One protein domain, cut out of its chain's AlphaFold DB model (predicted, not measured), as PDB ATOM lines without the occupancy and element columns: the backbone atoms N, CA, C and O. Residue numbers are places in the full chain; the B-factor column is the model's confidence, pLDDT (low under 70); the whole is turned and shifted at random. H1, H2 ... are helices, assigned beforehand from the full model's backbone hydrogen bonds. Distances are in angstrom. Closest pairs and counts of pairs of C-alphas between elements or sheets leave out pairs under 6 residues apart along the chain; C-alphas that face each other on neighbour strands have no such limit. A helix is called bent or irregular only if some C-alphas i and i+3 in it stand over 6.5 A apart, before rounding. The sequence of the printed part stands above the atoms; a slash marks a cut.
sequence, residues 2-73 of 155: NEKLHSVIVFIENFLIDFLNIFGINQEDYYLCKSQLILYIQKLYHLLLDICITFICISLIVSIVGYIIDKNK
ATOM      1  N   ASN A   2     -36.399 -20.167 -51.300       55.84
ATOM      2  CA  ASN A   2     -37.202 -19.874 -52.498       55.84
ATOM      3  C   ASN A   2     -36.584 -20.337 -53.826       55.84
ATOM      4  O   ASN A   2     -37.309 -20.877 -54.643       55.84
ATOM      5  N   GLU A   3     -35.270 -20.210 -54.040       68.69
ATOM      6  CA  GLU A   3     -34.663 -20.562 -55.341       68.69
ATOM      7  C   GLU A   3     -34.750 -22.055 -55.684       68.69
ATOM      8  O   GLU A   3     -35.082 -22.410 -56.809       68.69
ATOM      9  N   LYS A   4     -34.526 -22.944 -54.705       67.94
ATOM     10  CA  LYS A   4     -34.647 -24.400 -54.914       67.94
ATOM     11  C   LYS A   4     -36.092 -24.842 -55.122       67.94
ATOM     12  O   LYS A   4     -36.350 -25.782 -55.863       67.94
ATOM     13  N   LEU A   5     -37.034 -24.178 -54.456       66.56
ATOM     14  CA  LEU A   5     -38.452 -24.451 -54.659       66.56
ATOM     15  C   LEU A   5     -38.881 -23.965 -56.051       66.56
ATOM     16  O   LEU A   5     -39.571 -24.680 -56.768       66.56
ATOM     17  N   HIS A   6     -38.381 -22.801 -56.467       72.56
ATOM     18  CA  HIS A   6     -38.633 -22.235 -57.784       72.56
ATOM     19  C   HIS A   6     -38.051 -23.098 -58.910       72.56
ATOM     20  O   HIS A   6     -38.736 -23.318 -59.904       72.56
ATOM     21  N   SER A   7     -36.848 -23.659 -58.744       76.25
ATOM     22  CA  SER A   7     -36.262 -24.570 -59.735       76.25
ATOM     23  C   SER A   7     -37.044 -25.878 -59.865       76.25
ATOM     24  O   SER A   7     -37.187 -26.400 -60.965       76.25
ATOM     25  N   VAL A   8     -37.573 -26.404 -58.753       74.81
ATOM     26  CA  VAL A   8     -38.436 -27.596 -58.771       74.81
ATOM     27  C   VAL A   8     -39.767 -27.283 -59.451       74.81
ATOM     28  O   VAL A   8     -40.230 -28.083 -60.256       74.81
ATOM     29  N   ILE A   9     -40.350 -26.108 -59.195       73.50
ATOM     30  CA  ILE A   9     -41.575 -25.657 -59.870       73.50
ATOM     31  C   ILE A   9     -41.347 -25.535 -61.380       73.50
ATOM     32  O   ILE A   9     -42.119 -26.106 -62.138       73.50
ATOM     33  N   VAL A  10     -40.264 -24.888 -61.819       78.19
ATOM     34  CA  VAL A  10     -39.941 -24.729 -63.250       78.19
ATOM     35  C   VAL A  10     -39.692 -26.081 -63.925       78.19
ATOM     36  O   VAL A  10     -40.125 -26.304 -65.051       78.19
ATOM     37  N   PHE A  11     -39.035 -27.018 -63.235       81.25
ATOM     38  CA  PHE A  11     -38.846 -28.375 -63.749       81.25
ATOM     39  C   PHE A  11     -40.179 -29.116 -63.924       81.25
ATOM     40  O   PHE A  11     -40.402 -29.753 -64.952       81.25
ATOM     41  N   ILE A  12     -41.082 -29.002 -62.945       75.88
ATOM     42  CA  ILE A  12     -42.429 -29.582 -63.013       75.88
ATOM     43  C   ILE A  12     -43.252 -28.918 -64.128       75.88
ATOM     44  O   ILE A  12     -43.971 -29.614 -64.840       75.88
ATOM     45  N   GLU A  13     -43.129 -27.600 -64.321       74.19
ATOM     46  CA  GLU A  13     -43.794 -26.871 -65.407       74.19
ATOM     47  C   GLU A  13     -43.330 -27.346 -66.786       74.19
ATOM     48  O   GLU A  13     -44.169 -27.646 -67.631       74.19
ATOM     49  N   ASN A  14     -42.018 -27.487 -66.995       78.75
ATOM     50  CA  ASN A  14     -41.474 -27.981 -68.262       78.75
ATOM     51  C   ASN A  14     -41.927 -29.421 -68.542       78.75
ATOM     52  O   ASN A  14     -42.379 -29.720 -69.644       78.75
ATOM     53  N   PHE A  15     -41.909 -30.289 -67.526       78.94
ATOM     54  CA  PHE A  15     -42.384 -31.666 -67.659       78.94
ATOM     55  C   PHE A  15     -43.882 -31.749 -68.002       78.94
ATOM     56  O   PHE A  15     -44.288 -32.582 -68.807       78.94
ATOM     57  N   LEU A  16     -44.716 -30.885 -67.415       70.81
ATOM     58  CA  LEU A  16     -46.151 -30.837 -67.710       70.81
ATOM     59  C   LEU A  16     -46.438 -30.335 -69.123       70.81
ATOM     60  O   LEU A  16     -47.336 -30.865 -69.771       70.81
ATOM     61  N   ILE A  17     -45.684 -29.347 -69.607       71.31
ATOM     62  CA  ILE A  17     -45.791 -28.859 -70.988       71.31
ATOM     63  C   ILE A  17     -45.441 -29.983 -71.967       71.31
ATOM     64  O   ILE A  17     -46.203 -30.236 -72.900       71.31
ATOM     65  N   ASP A  18     -44.346 -30.704 -71.720       75.31
ATOM     66  CA  ASP A  18     -43.923 -31.832 -72.554       75.31
ATOM     67  C   ASP A  18     -44.966 -32.958 -72.551       75.31
ATOM     68  O   ASP A  18     -45.327 -33.479 -73.606       75.31
ATOM     69  N   PHE A  19     -45.515 -33.294 -71.380       71.50
ATOM     70  CA  PHE A  19     -46.554 -34.313 -71.256       71.50
ATOM     71  C   PHE A  19     -47.840 -33.901 -71.984       71.50
ATOM     72  O   PHE A  19     -48.411 -34.692 -72.726       71.50
ATOM     73  N   LEU A  20     -48.295 -32.656 -71.841       67.19
ATOM     74  CA  LEU A  20     -49.551 -32.184 -72.435       67.19
ATOM     75  C   LEU A  20     -49.447 -32.001 -73.961       67.19
ATOM     76  O   LEU A  20     -50.419 -32.278 -74.666       67.19
ATOM     77  N   ASN A  21     -48.263 -31.649 -74.481       68.44
ATOM     78  CA  ASN A  21     -47.976 -31.628 -75.920       68.44
ATOM     79  C   ASN A  21     -48.069 -33.025 -76.557       68.44
ATOM     80  O   ASN A  21     -48.530 -33.147 -77.689       68.44
ATOM     81  N   ILE A  22     -47.682 -34.082 -75.832       73.00
ATOM     82  CA  ILE A  22     -47.810 -35.475 -76.297       73.00
ATOM     83  C   ILE A  22     -49.286 -35.892 -76.420       73.00
ATOM     84  O   ILE A  22     -49.627 -36.673 -77.304       73.00
ATOM     85  N   PHE A  23     -50.169 -35.364 -75.563       72.69
ATOM     86  CA  PHE A  23     -51.593 -35.726 -75.527       72.69
ATOM     87  C   PHE A  23     -52.521 -34.793 -76.327       72.69
ATOM     88  O   PHE A  23     -53.714 -35.076 -76.412       72.69
ATOM     89  N   GLY A  24     -52.004 -33.717 -76.935       67.06
ATOM     90  CA  GLY A  24     -52.785 -32.840 -77.822       67.06
ATOM     91  C   GLY A  24     -53.947 -32.118 -77.126       67.06
ATOM     92  O   GLY A  24     -55.015 -31.960 -77.712       67.06
ATOM     93  N   ILE A  25     -53.762 -31.728 -75.863       67.94
ATOM     94  CA  ILE A  25     -54.803 -31.099 -75.039       67.94
ATOM     95  C   ILE A  25     -54.947 -29.607 -75.391       67.94
ATOM     96  O   ILE A  25     -53.955 -28.910 -75.605       67.94
ATOM     97  N   ASN A  26     -56.189 -29.110 -75.435       73.00
ATOM     98  CA  ASN A  26     -56.504 -27.710 -75.738       73.00
ATOM     99  C   ASN A  26     -55.901 -26.739 -74.703       73.00
ATOM    100  O   ASN A  26     -55.780 -27.056 -73.518       73.00
ATOM    101  N   GLN A  27     -55.567 -25.513 -75.133       72.56
ATOM    102  CA  GLN A  27     -54.942 -24.501 -74.264       72.56
ATOM    103  C   GLN A  27     -55.777 -24.153 -73.020       72.56
ATOM    104  O   GLN A  27     -55.209 -23.913 -71.958       72.56
ATOM    105  N   GLU A  28     -57.107 -24.138 -73.115       76.19
ATOM    106  CA  GLU A  28     -57.979 -23.834 -71.970       76.19
ATOM    107  C   GLU A  28     -57.941 -24.943 -70.905       76.19
ATOM    108  O   GLU A  28     -57.759 -24.658 -69.717       76.19
ATOM    109  N   ASP A  29     -57.993 -26.207 -71.333       76.06
ATOM    110  CA  ASP A  29     -57.869 -27.377 -70.454       76.06
ATOM    111  C   ASP A  29     -56.481 -27.440 -69.793       76.06
ATOM    112  O   ASP A  29     -56.353 -27.810 -68.620       76.06
ATOM    113  N   TYR A  30     -55.435 -26.999 -70.505       75.62
ATOM    114  CA  TYR A  30     -54.080 -26.856 -69.969       75.62
ATOM    115  C   TYR A  30     -54.027 -25.873 -68.790       75.62
ATOM    116  O   TYR A  30     -53.485 -26.211 -67.734       75.62
ATOM    117  N   TYR A  31     -54.593 -24.667 -68.923       77.50
ATOM    118  CA  TYR A  31     -54.553 -23.669 -67.845       77.50
ATOM    119  C   TYR A  31     -55.349 -24.114 -66.618       77.50
ATOM    120  O   TYR A  31     -54.912 -23.902 -65.479       77.50
ATOM    121  N   LEU A  32     -56.484 -24.779 -66.836       80.19
ATOM    122  CA  LEU A  32     -57.302 -25.312 -65.756       80.19
ATOM    123  C   LEU A  32     -56.556 -26.431 -65.009       80.19
ATOM    124  O   LEU A  32     -56.431 -26.363 -63.784       80.19
ATOM    125  N   CYS A  33     -55.943 -27.369 -65.737       76.06
ATOM    126  CA  CYS A  33     -55.099 -28.425 -65.172       76.06
ATOM    127  C   CYS A  33     -53.882 -27.855 -64.417       76.06
ATOM    128  O   CYS A  33     -53.620 -28.236 -63.273       76.06
ATOM    129  N   LYS A  34     -53.187 -26.868 -65.000       76.50
ATOM    130  CA  LYS A  34     -52.045 -26.181 -64.378       76.50
ATOM    131  C   LYS A  34     -52.431 -25.546 -63.042       76.50
ATOM    132  O   LYS A  34     -51.738 -25.742 -62.044       76.50
ATOM    133  N   SER A  35     -53.534 -24.800 -63.010       78.56
ATOM    134  CA  SER A  35     -53.990 -24.114 -61.794       78.56
ATOM    135  C   SER A  35     -54.348 -25.093 -60.669       78.56
ATOM    136  O   SER A  35     -53.942 -24.891 -59.522       78.56
ATOM    137  N   GLN A  36     -55.027 -26.198 -60.996       82.44
ATOM    138  CA  GLN A  36     -55.370 -27.242 -60.032       82.44
ATOM    139  C   GLN A  36     -54.120 -27.933 -59.486       82.44
ATOM    140  O   GLN A  36     -54.001 -28.130 -58.276       82.44
ATOM    141  N   LEU A  37     -53.159 -28.251 -60.353       78.00
ATOM    142  CA  LEU A  37     -51.928 -28.934 -59.974       78.00
ATOM    143  C   LEU A  37     -51.060 -28.071 -59.047       78.00
ATOM    144  O   LEU A  37     -50.598 -28.565 -58.017       78.00
ATOM    145  N   ILE A  38     -50.908 -26.776 -59.343       79.75
ATOM    146  CA  ILE A  38     -50.205 -25.826 -58.463       79.75
ATOM    147  C   ILE A  38     -50.860 -25.792 -57.076       79.75
ATOM    148  O   ILE A  38     -50.167 -25.866 -56.059       79.75
ATOM    149  N   LEU A  39     -52.193 -25.748 -57.024       83.62
ATOM    150  CA  LEU A  39     -52.941 -25.710 -55.769       83.62
ATOM    151  C   LEU A  39     -52.770 -27.006 -54.955       83.62
ATOM    152  O   LEU A  39     -52.622 -26.949 -53.732       83.62
ATOM    153  N   TYR A  40     -52.726 -28.172 -55.610       80.81
ATOM    154  CA  TYR A  40     -52.427 -29.448 -54.953       80.81
ATOM    155  C   TYR A  40     -50.993 -29.516 -54.421       80.81
ATOM    156  O   TYR A  40     -50.800 -29.915 -53.271       80.81
ATOM    157  N   ILE A  41     -49.998 -29.085 -55.203       79.44
ATOM    158  CA  ILE A  41     -48.597 -29.026 -54.757       79.44
ATOM    159  C   ILE A  41     -48.465 -28.106 -53.546       79.44
ATOM    160  O   ILE A  41     -47.825 -28.475 -52.562       79.44
ATOM    161  N   GLN A  42     -49.100 -26.934 -53.583       82.62
ATOM    162  CA  GLN A  42     -49.064 -25.986 -52.477       82.62
ATOM    163  C   GLN A  42     -49.675 -26.590 -51.205       82.62
ATOM    164  O   GLN A  42     -49.064 -26.518 -50.138       82.62
ATOM    165  N   LYS A  43     -50.836 -27.251 -51.306       86.00
ATOM    166  CA  LYS A  43     -51.451 -27.962 -50.171       86.00
ATOM    167  C   LYS A  43     -50.548 -29.065 -49.618       86.00
ATOM    168  O   LYS A  43     -50.398 -29.170 -48.404       86.00
ATOM    169  N   LEU A  44     -49.933 -29.865 -50.488       83.62
ATOM    170  CA  LEU A  44     -49.039 -30.950 -50.085       83.62
ATOM    171  C   LEU A  44     -47.774 -30.416 -49.398       83.62
ATOM    172  O   LEU A  44     -47.338 -30.972 -48.393       83.62
ATOM    173  N   TYR A  45     -47.226 -29.304 -49.890       84.00
ATOM    174  CA  TYR A  45     -46.099 -28.618 -49.265       84.00
ATOM    175  C   TYR A  45     -46.437 -28.110 -47.859       84.00
ATOM    176  O   TYR A  45     -45.677 -28.361 -46.923       84.00
ATOM    177  N   HIS A  46     -47.590 -27.454 -47.687       85.00
ATOM    178  CA  HIS A  46     -48.045 -27.008 -46.368       85.00
ATOM    179  C   HIS A  46     -48.264 -28.185 -45.410       85.00
ATOM    180  O   HIS A  46     -47.766 -28.148 -44.291       85.00
ATOM    181  N   LEU A  47     -48.889 -29.271 -45.872       89.88
ATOM    182  CA  LEU A  47     -49.089 -30.473 -45.062       89.88
ATOM    183  C   LEU A  47     -47.759 -31.100 -44.613       89.88
ATOM    184  O   LEU A  47     -47.615 -31.487 -43.454       89.88
ATOM    185  N   LEU A  48     -46.759 -31.174 -45.498       89.00
ATOM    186  CA  LEU A  48     -45.422 -31.654 -45.135       89.00
ATOM    187  C   LEU A  48     -44.739 -30.739 -44.114       89.00
ATOM    188  O   LEU A  48     -44.105 -31.235 -43.181       89.00
ATOM    189  N   LEU A  49     -44.870 -29.420 -44.265       90.38
ATOM    190  CA  LEU A  49     -44.349 -28.464 -43.289       90.38
ATOM    191  C   LEU A  49     -45.011 -28.637 -41.922       90.38
ATOM    192  O   LEU A  49     -44.299 -28.693 -40.920       90.38
ATOM    193  N   ASP A  50     -46.331 -28.787 -41.875       90.62
ATOM    194  CA  ASP A  50     -47.075 -28.971 -40.629       90.62
ATOM    195  C   ASP A  50     -46.653 -30.257 -39.909       90.62
ATOM    196  O   ASP A  50     -46.419 -30.248 -38.696       90.62
ATOM    197  N   ILE A  51     -46.457 -31.356 -40.648       93.19
ATOM    198  CA  ILE A  51     -45.923 -32.613 -40.099       93.19
ATOM    199  C   ILE A  51     -44.511 -32.402 -39.537       93.19
ATOM    200  O   ILE A  51     -44.223 -32.835 -38.419       93.19
ATOM    201  N   CYS A  52     -43.633 -31.720 -40.275       92.81
ATOM    202  CA  CYS A  52     -42.272 -31.424 -39.830       92.81
ATOM    203  C   CYS A  52     -42.257 -30.579 -38.550       92.81
ATOM    204  O   CYS A  52     -41.540 -30.910 -37.604       92.81
ATOM    205  N   ILE A  53     -43.065 -29.517 -38.490       94.31
ATOM    206  CA  ILE A  53     -43.192 -28.654 -37.308       94.31
ATOM    207  C   ILE A  53     -43.704 -29.475 -36.125       94.31
ATOM    208  O   ILE A  53     -43.095 -29.456 -35.055       94.31
ATOM    209  N   THR A  54     -44.763 -30.260 -36.328       94.50
ATOM    210  CA  THR A  54     -45.342 -31.123 -35.293       94.50
ATOM    211  C   THR A  54     -44.305 -32.104 -34.746       94.50
ATOM    212  O   THR A  54     -44.149 -32.237 -33.530       94.50
ATOM    213  N   PHE A  55     -43.523 -32.742 -35.620       93.12
ATOM    214  CA  PHE A  55     -42.456 -33.662 -35.226       93.12
ATOM    215  C   PHE A  55     -41.360 -32.977 -34.396       93.12
ATOM    216  O   PHE A  55     -40.911 -33.525 -33.382       93.12
ATOM    217  N   ILE A  56     -40.948 -31.765 -34.781       92.50
ATOM    218  CA  ILE A  56     -39.964 -30.968 -34.036       92.50
ATOM    219  C   ILE A  56     -40.520 -30.590 -32.659       92.50
ATOM    220  O   ILE A  56     -39.838 -30.787 -31.652       92.50
ATOM    221  N   CYS A  57     -41.763 -30.113 -32.589       93.94
ATOM    222  CA  CYS A  57     -42.426 -29.759 -31.336       93.94
ATOM    223  C   CYS A  57     -42.518 -30.956 -30.381       93.94
ATOM    224  O   CYS A  57     -42.116 -30.844 -29.223       93.94
ATOM    225  N   ILE A  58     -42.959 -32.124 -30.863       92.50
ATOM    226  CA  ILE A  58     -43.020 -33.354 -30.058       92.50
ATOM    227  C   ILE A  58     -41.621 -33.739 -29.561       92.50
ATOM    228  O   ILE A  58     -41.435 -34.023 -28.377       92.50
ATOM    229  N   SER A  59     -40.616 -33.698 -30.438       88.88
ATOM    230  CA  SER A  59     -39.231 -34.029 -30.085       88.88
ATOM    231  C   SER A  59     -38.661 -33.094 -29.009       88.88
ATOM    232  O   SER A  59     -37.955 -33.545 -28.097       88.88
ATOM    233  N   LEU A  60     -38.991 -31.800 -29.070       90.50
ATOM    234  CA  LEU A  60     -38.622 -30.814 -28.053       90.50
ATOM    235  C   LEU A  60     -39.315 -31.092 -26.718       90.50
ATOM    236  O   LEU A  60     -38.643 -31.110 -25.687       90.50
ATOM    237  N   ILE A  61     -40.619 -31.378 -26.727       92.06
ATOM    238  CA  ILE A  61     -41.382 -31.715 -25.515       92.06
ATOM    239  C   ILE A  61     -40.779 -32.944 -24.829       92.06
ATOM    240  O   ILE A  61     -40.468 -32.894 -23.638       92.06
ATOM    241  N   VAL A  62     -40.535 -34.026 -25.575       89.38
ATOM    242  CA  VAL A  62     -39.917 -35.253 -25.041       89.38
ATOM    243  C   VAL A  62     -38.543 -34.960 -24.437       89.38
ATOM    244  O   VAL A  62     -38.218 -35.460 -23.357       89.38
ATOM    245  N   SER A  63     -37.747 -34.110 -25.087       86.31
ATOM    246  CA  SER A  63     -36.421 -33.723 -24.598       86.31
ATOM    247  C   SER A  63     -36.486 -32.906 -23.303       86.31
ATOM    248  O   SER A  63     -35.708 -33.164 -22.381       86.31
ATOM    249  N   ILE A  64     -37.420 -31.954 -23.200       90.00
ATOM    250  CA  ILE A  64     -37.618 -31.116 -22.006       90.00
ATOM    251  C   ILE A  64     -38.110 -31.965 -20.833       90.00
ATOM    252  O   ILE A  64     -37.517 -31.928 -19.753       90.00
ATOM    253  N   VAL A  65     -39.146 -32.779 -21.045       92.19
ATOM    254  CA  VAL A  65     -39.676 -33.688 -20.019       92.19
ATOM    255  C   VAL A  65     -38.589 -34.662 -19.563       92.19
ATOM    256  O   VAL A  65     -38.357 -34.822 -18.363       92.19
ATOM    257  N   GLY A  66     -37.849 -35.252 -20.505       88.19
ATOM    258  CA  GLY A  66     -36.722 -36.135 -20.212       88.19
ATOM    259  C   GLY A  66     -35.632 -35.459 -19.374       88.19
ATOM    260  O   GLY A  66     -35.098 -36.080 -18.452       88.19
ATOM    261  N   TYR A  67     -35.330 -34.188 -19.646       88.38
ATOM    262  CA  TYR A  67     -34.370 -33.398 -18.876       88.38
ATOM    263  C   TYR A  67     -34.848 -33.120 -17.444       88.38
ATOM    264  O   TYR A  67     -34.071 -33.273 -16.499       88.38
ATOM    265  N   ILE A  68     -36.120 -32.756 -17.260       91.25
ATOM    266  CA  ILE A  68     -36.706 -32.513 -15.931       91.25
ATOM    267  C   ILE A  68     -36.666 -33.796 -15.092       91.25
ATOM    268  O   ILE A  68     -36.215 -33.774 -13.945       91.25
ATOM    269  N   ILE A  69     -37.061 -34.929 -15.683       90.94
ATOM    270  CA  ILE A  69     -36.998 -36.240 -15.028       90.94
ATOM    271  C   ILE A  69     -35.557 -36.569 -14.627       90.94
ATOM    272  O   ILE A  69     -35.321 -36.971 -13.491       90.94
ATOM    273  N   ASP A  70     -34.582 -36.385 -15.524       89.94
ATOM    274  CA  ASP A  70     -33.172 -36.644 -15.213       89.94
ATOM    275  C   ASP A  70     -32.657 -35.755 -14.079       89.94
ATOM    276  O   ASP A  70     -31.941 -36.235 -13.201       89.94
ATOM    277  N   LYS A  71     -33.050 -34.476 -14.058       88.50
ATOM    278  CA  LYS A  71     -32.650 -33.526 -13.016       88.50
ATOM    279  C   LYS A  71     -33.187 -33.929 -11.644       88.50
ATOM    280  O   LYS A  71     -32.447 -33.808 -10.670       88.50
ATOM    281  N   ASN A  72     -34.414 -34.431 -11.558       90.44
ATOM    282  CA  ASN A  72     -35.034 -34.797 -10.280       90.44
ATOM    283  C   ASN A  72     -34.695 -36.225  -9.832       90.44
ATOM    284  O   ASN A  72     -34.924 -36.594  -8.682       90.44
ATOM    285  N   LYS A  73     -34.130 -37.041 -10.723       90.69
ATOM    286  CA  LYS A  73     -33.777 -38.421 -10.418       90.69
ATOM    287  C   LYS A  73     -32.451 -38.507  -9.667       90.69
ATOM    288  O   LYS A  73     -31.405 -38.087 -10.164       90.69
TER     289      LYS A  73
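Overview. This is residues 2 to 73 of the 155 residues of an uncharacterized protein of Staphylococcus aureus (UniProt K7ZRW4). Two helices meet near their ends as a narrow, lopsided V: a shorter one, H1, and a second one, H2, more than a match for it in length, which makes the long axis and runs far beyond the other arm. After H1 a tight turn of 3 residues leads into H2, whose first part folds back along H1, and the two arms open away from each other, while residues 42 to 73 stick out with nothing packed on them. The printed part has 72 residues, with two named helices in the order H1, H2 and no named strand, and its class is all helix. It is extended, with a radius of gyration of the C-alphas of 21.3 A, and spans 70 by 20 by 17 A.

Arrangement. H1, residues 2 to 23, and H2, residues 27 to 72, are close but not clearly touching, with 1 pair of C-alphas within 8 A. The closest C-alphas are those of Leu 20 and Tyr 30, 7.4 A apart. The two helices run opposite ways at a steep tilt of 37 degrees, only just past shallow. Their centres are 23.0 A apart. In H1 and H2 every O i to N i+4 pair is within hydrogen-bond range.

Along the chain. H1 begins at C-alpha 2, at (-37.202, -19.874, -52.498), and measures 31.4 A to C-alpha 23. A tight link of 3 residues leads to H2, which begins at C-alpha 27, at (-54.942, -24.501, -74.264). H2 measures 67.8 A and ends at C-alpha 72, at (-35.034, -34.797, -10.280). Neither helix is bent.

Size, cuts and confidence. The two C-alphas farthest apart are those of Gly 24 and Lys 73, 70.3 A. Residues 2 to 8, 22 to 28 and 42 to 73 stand free. The printed part has no cut and no long link. Its mean pLDDT is 81.3, and residues 2 to 5, 20 to 21 and 24 to 25 are under 70.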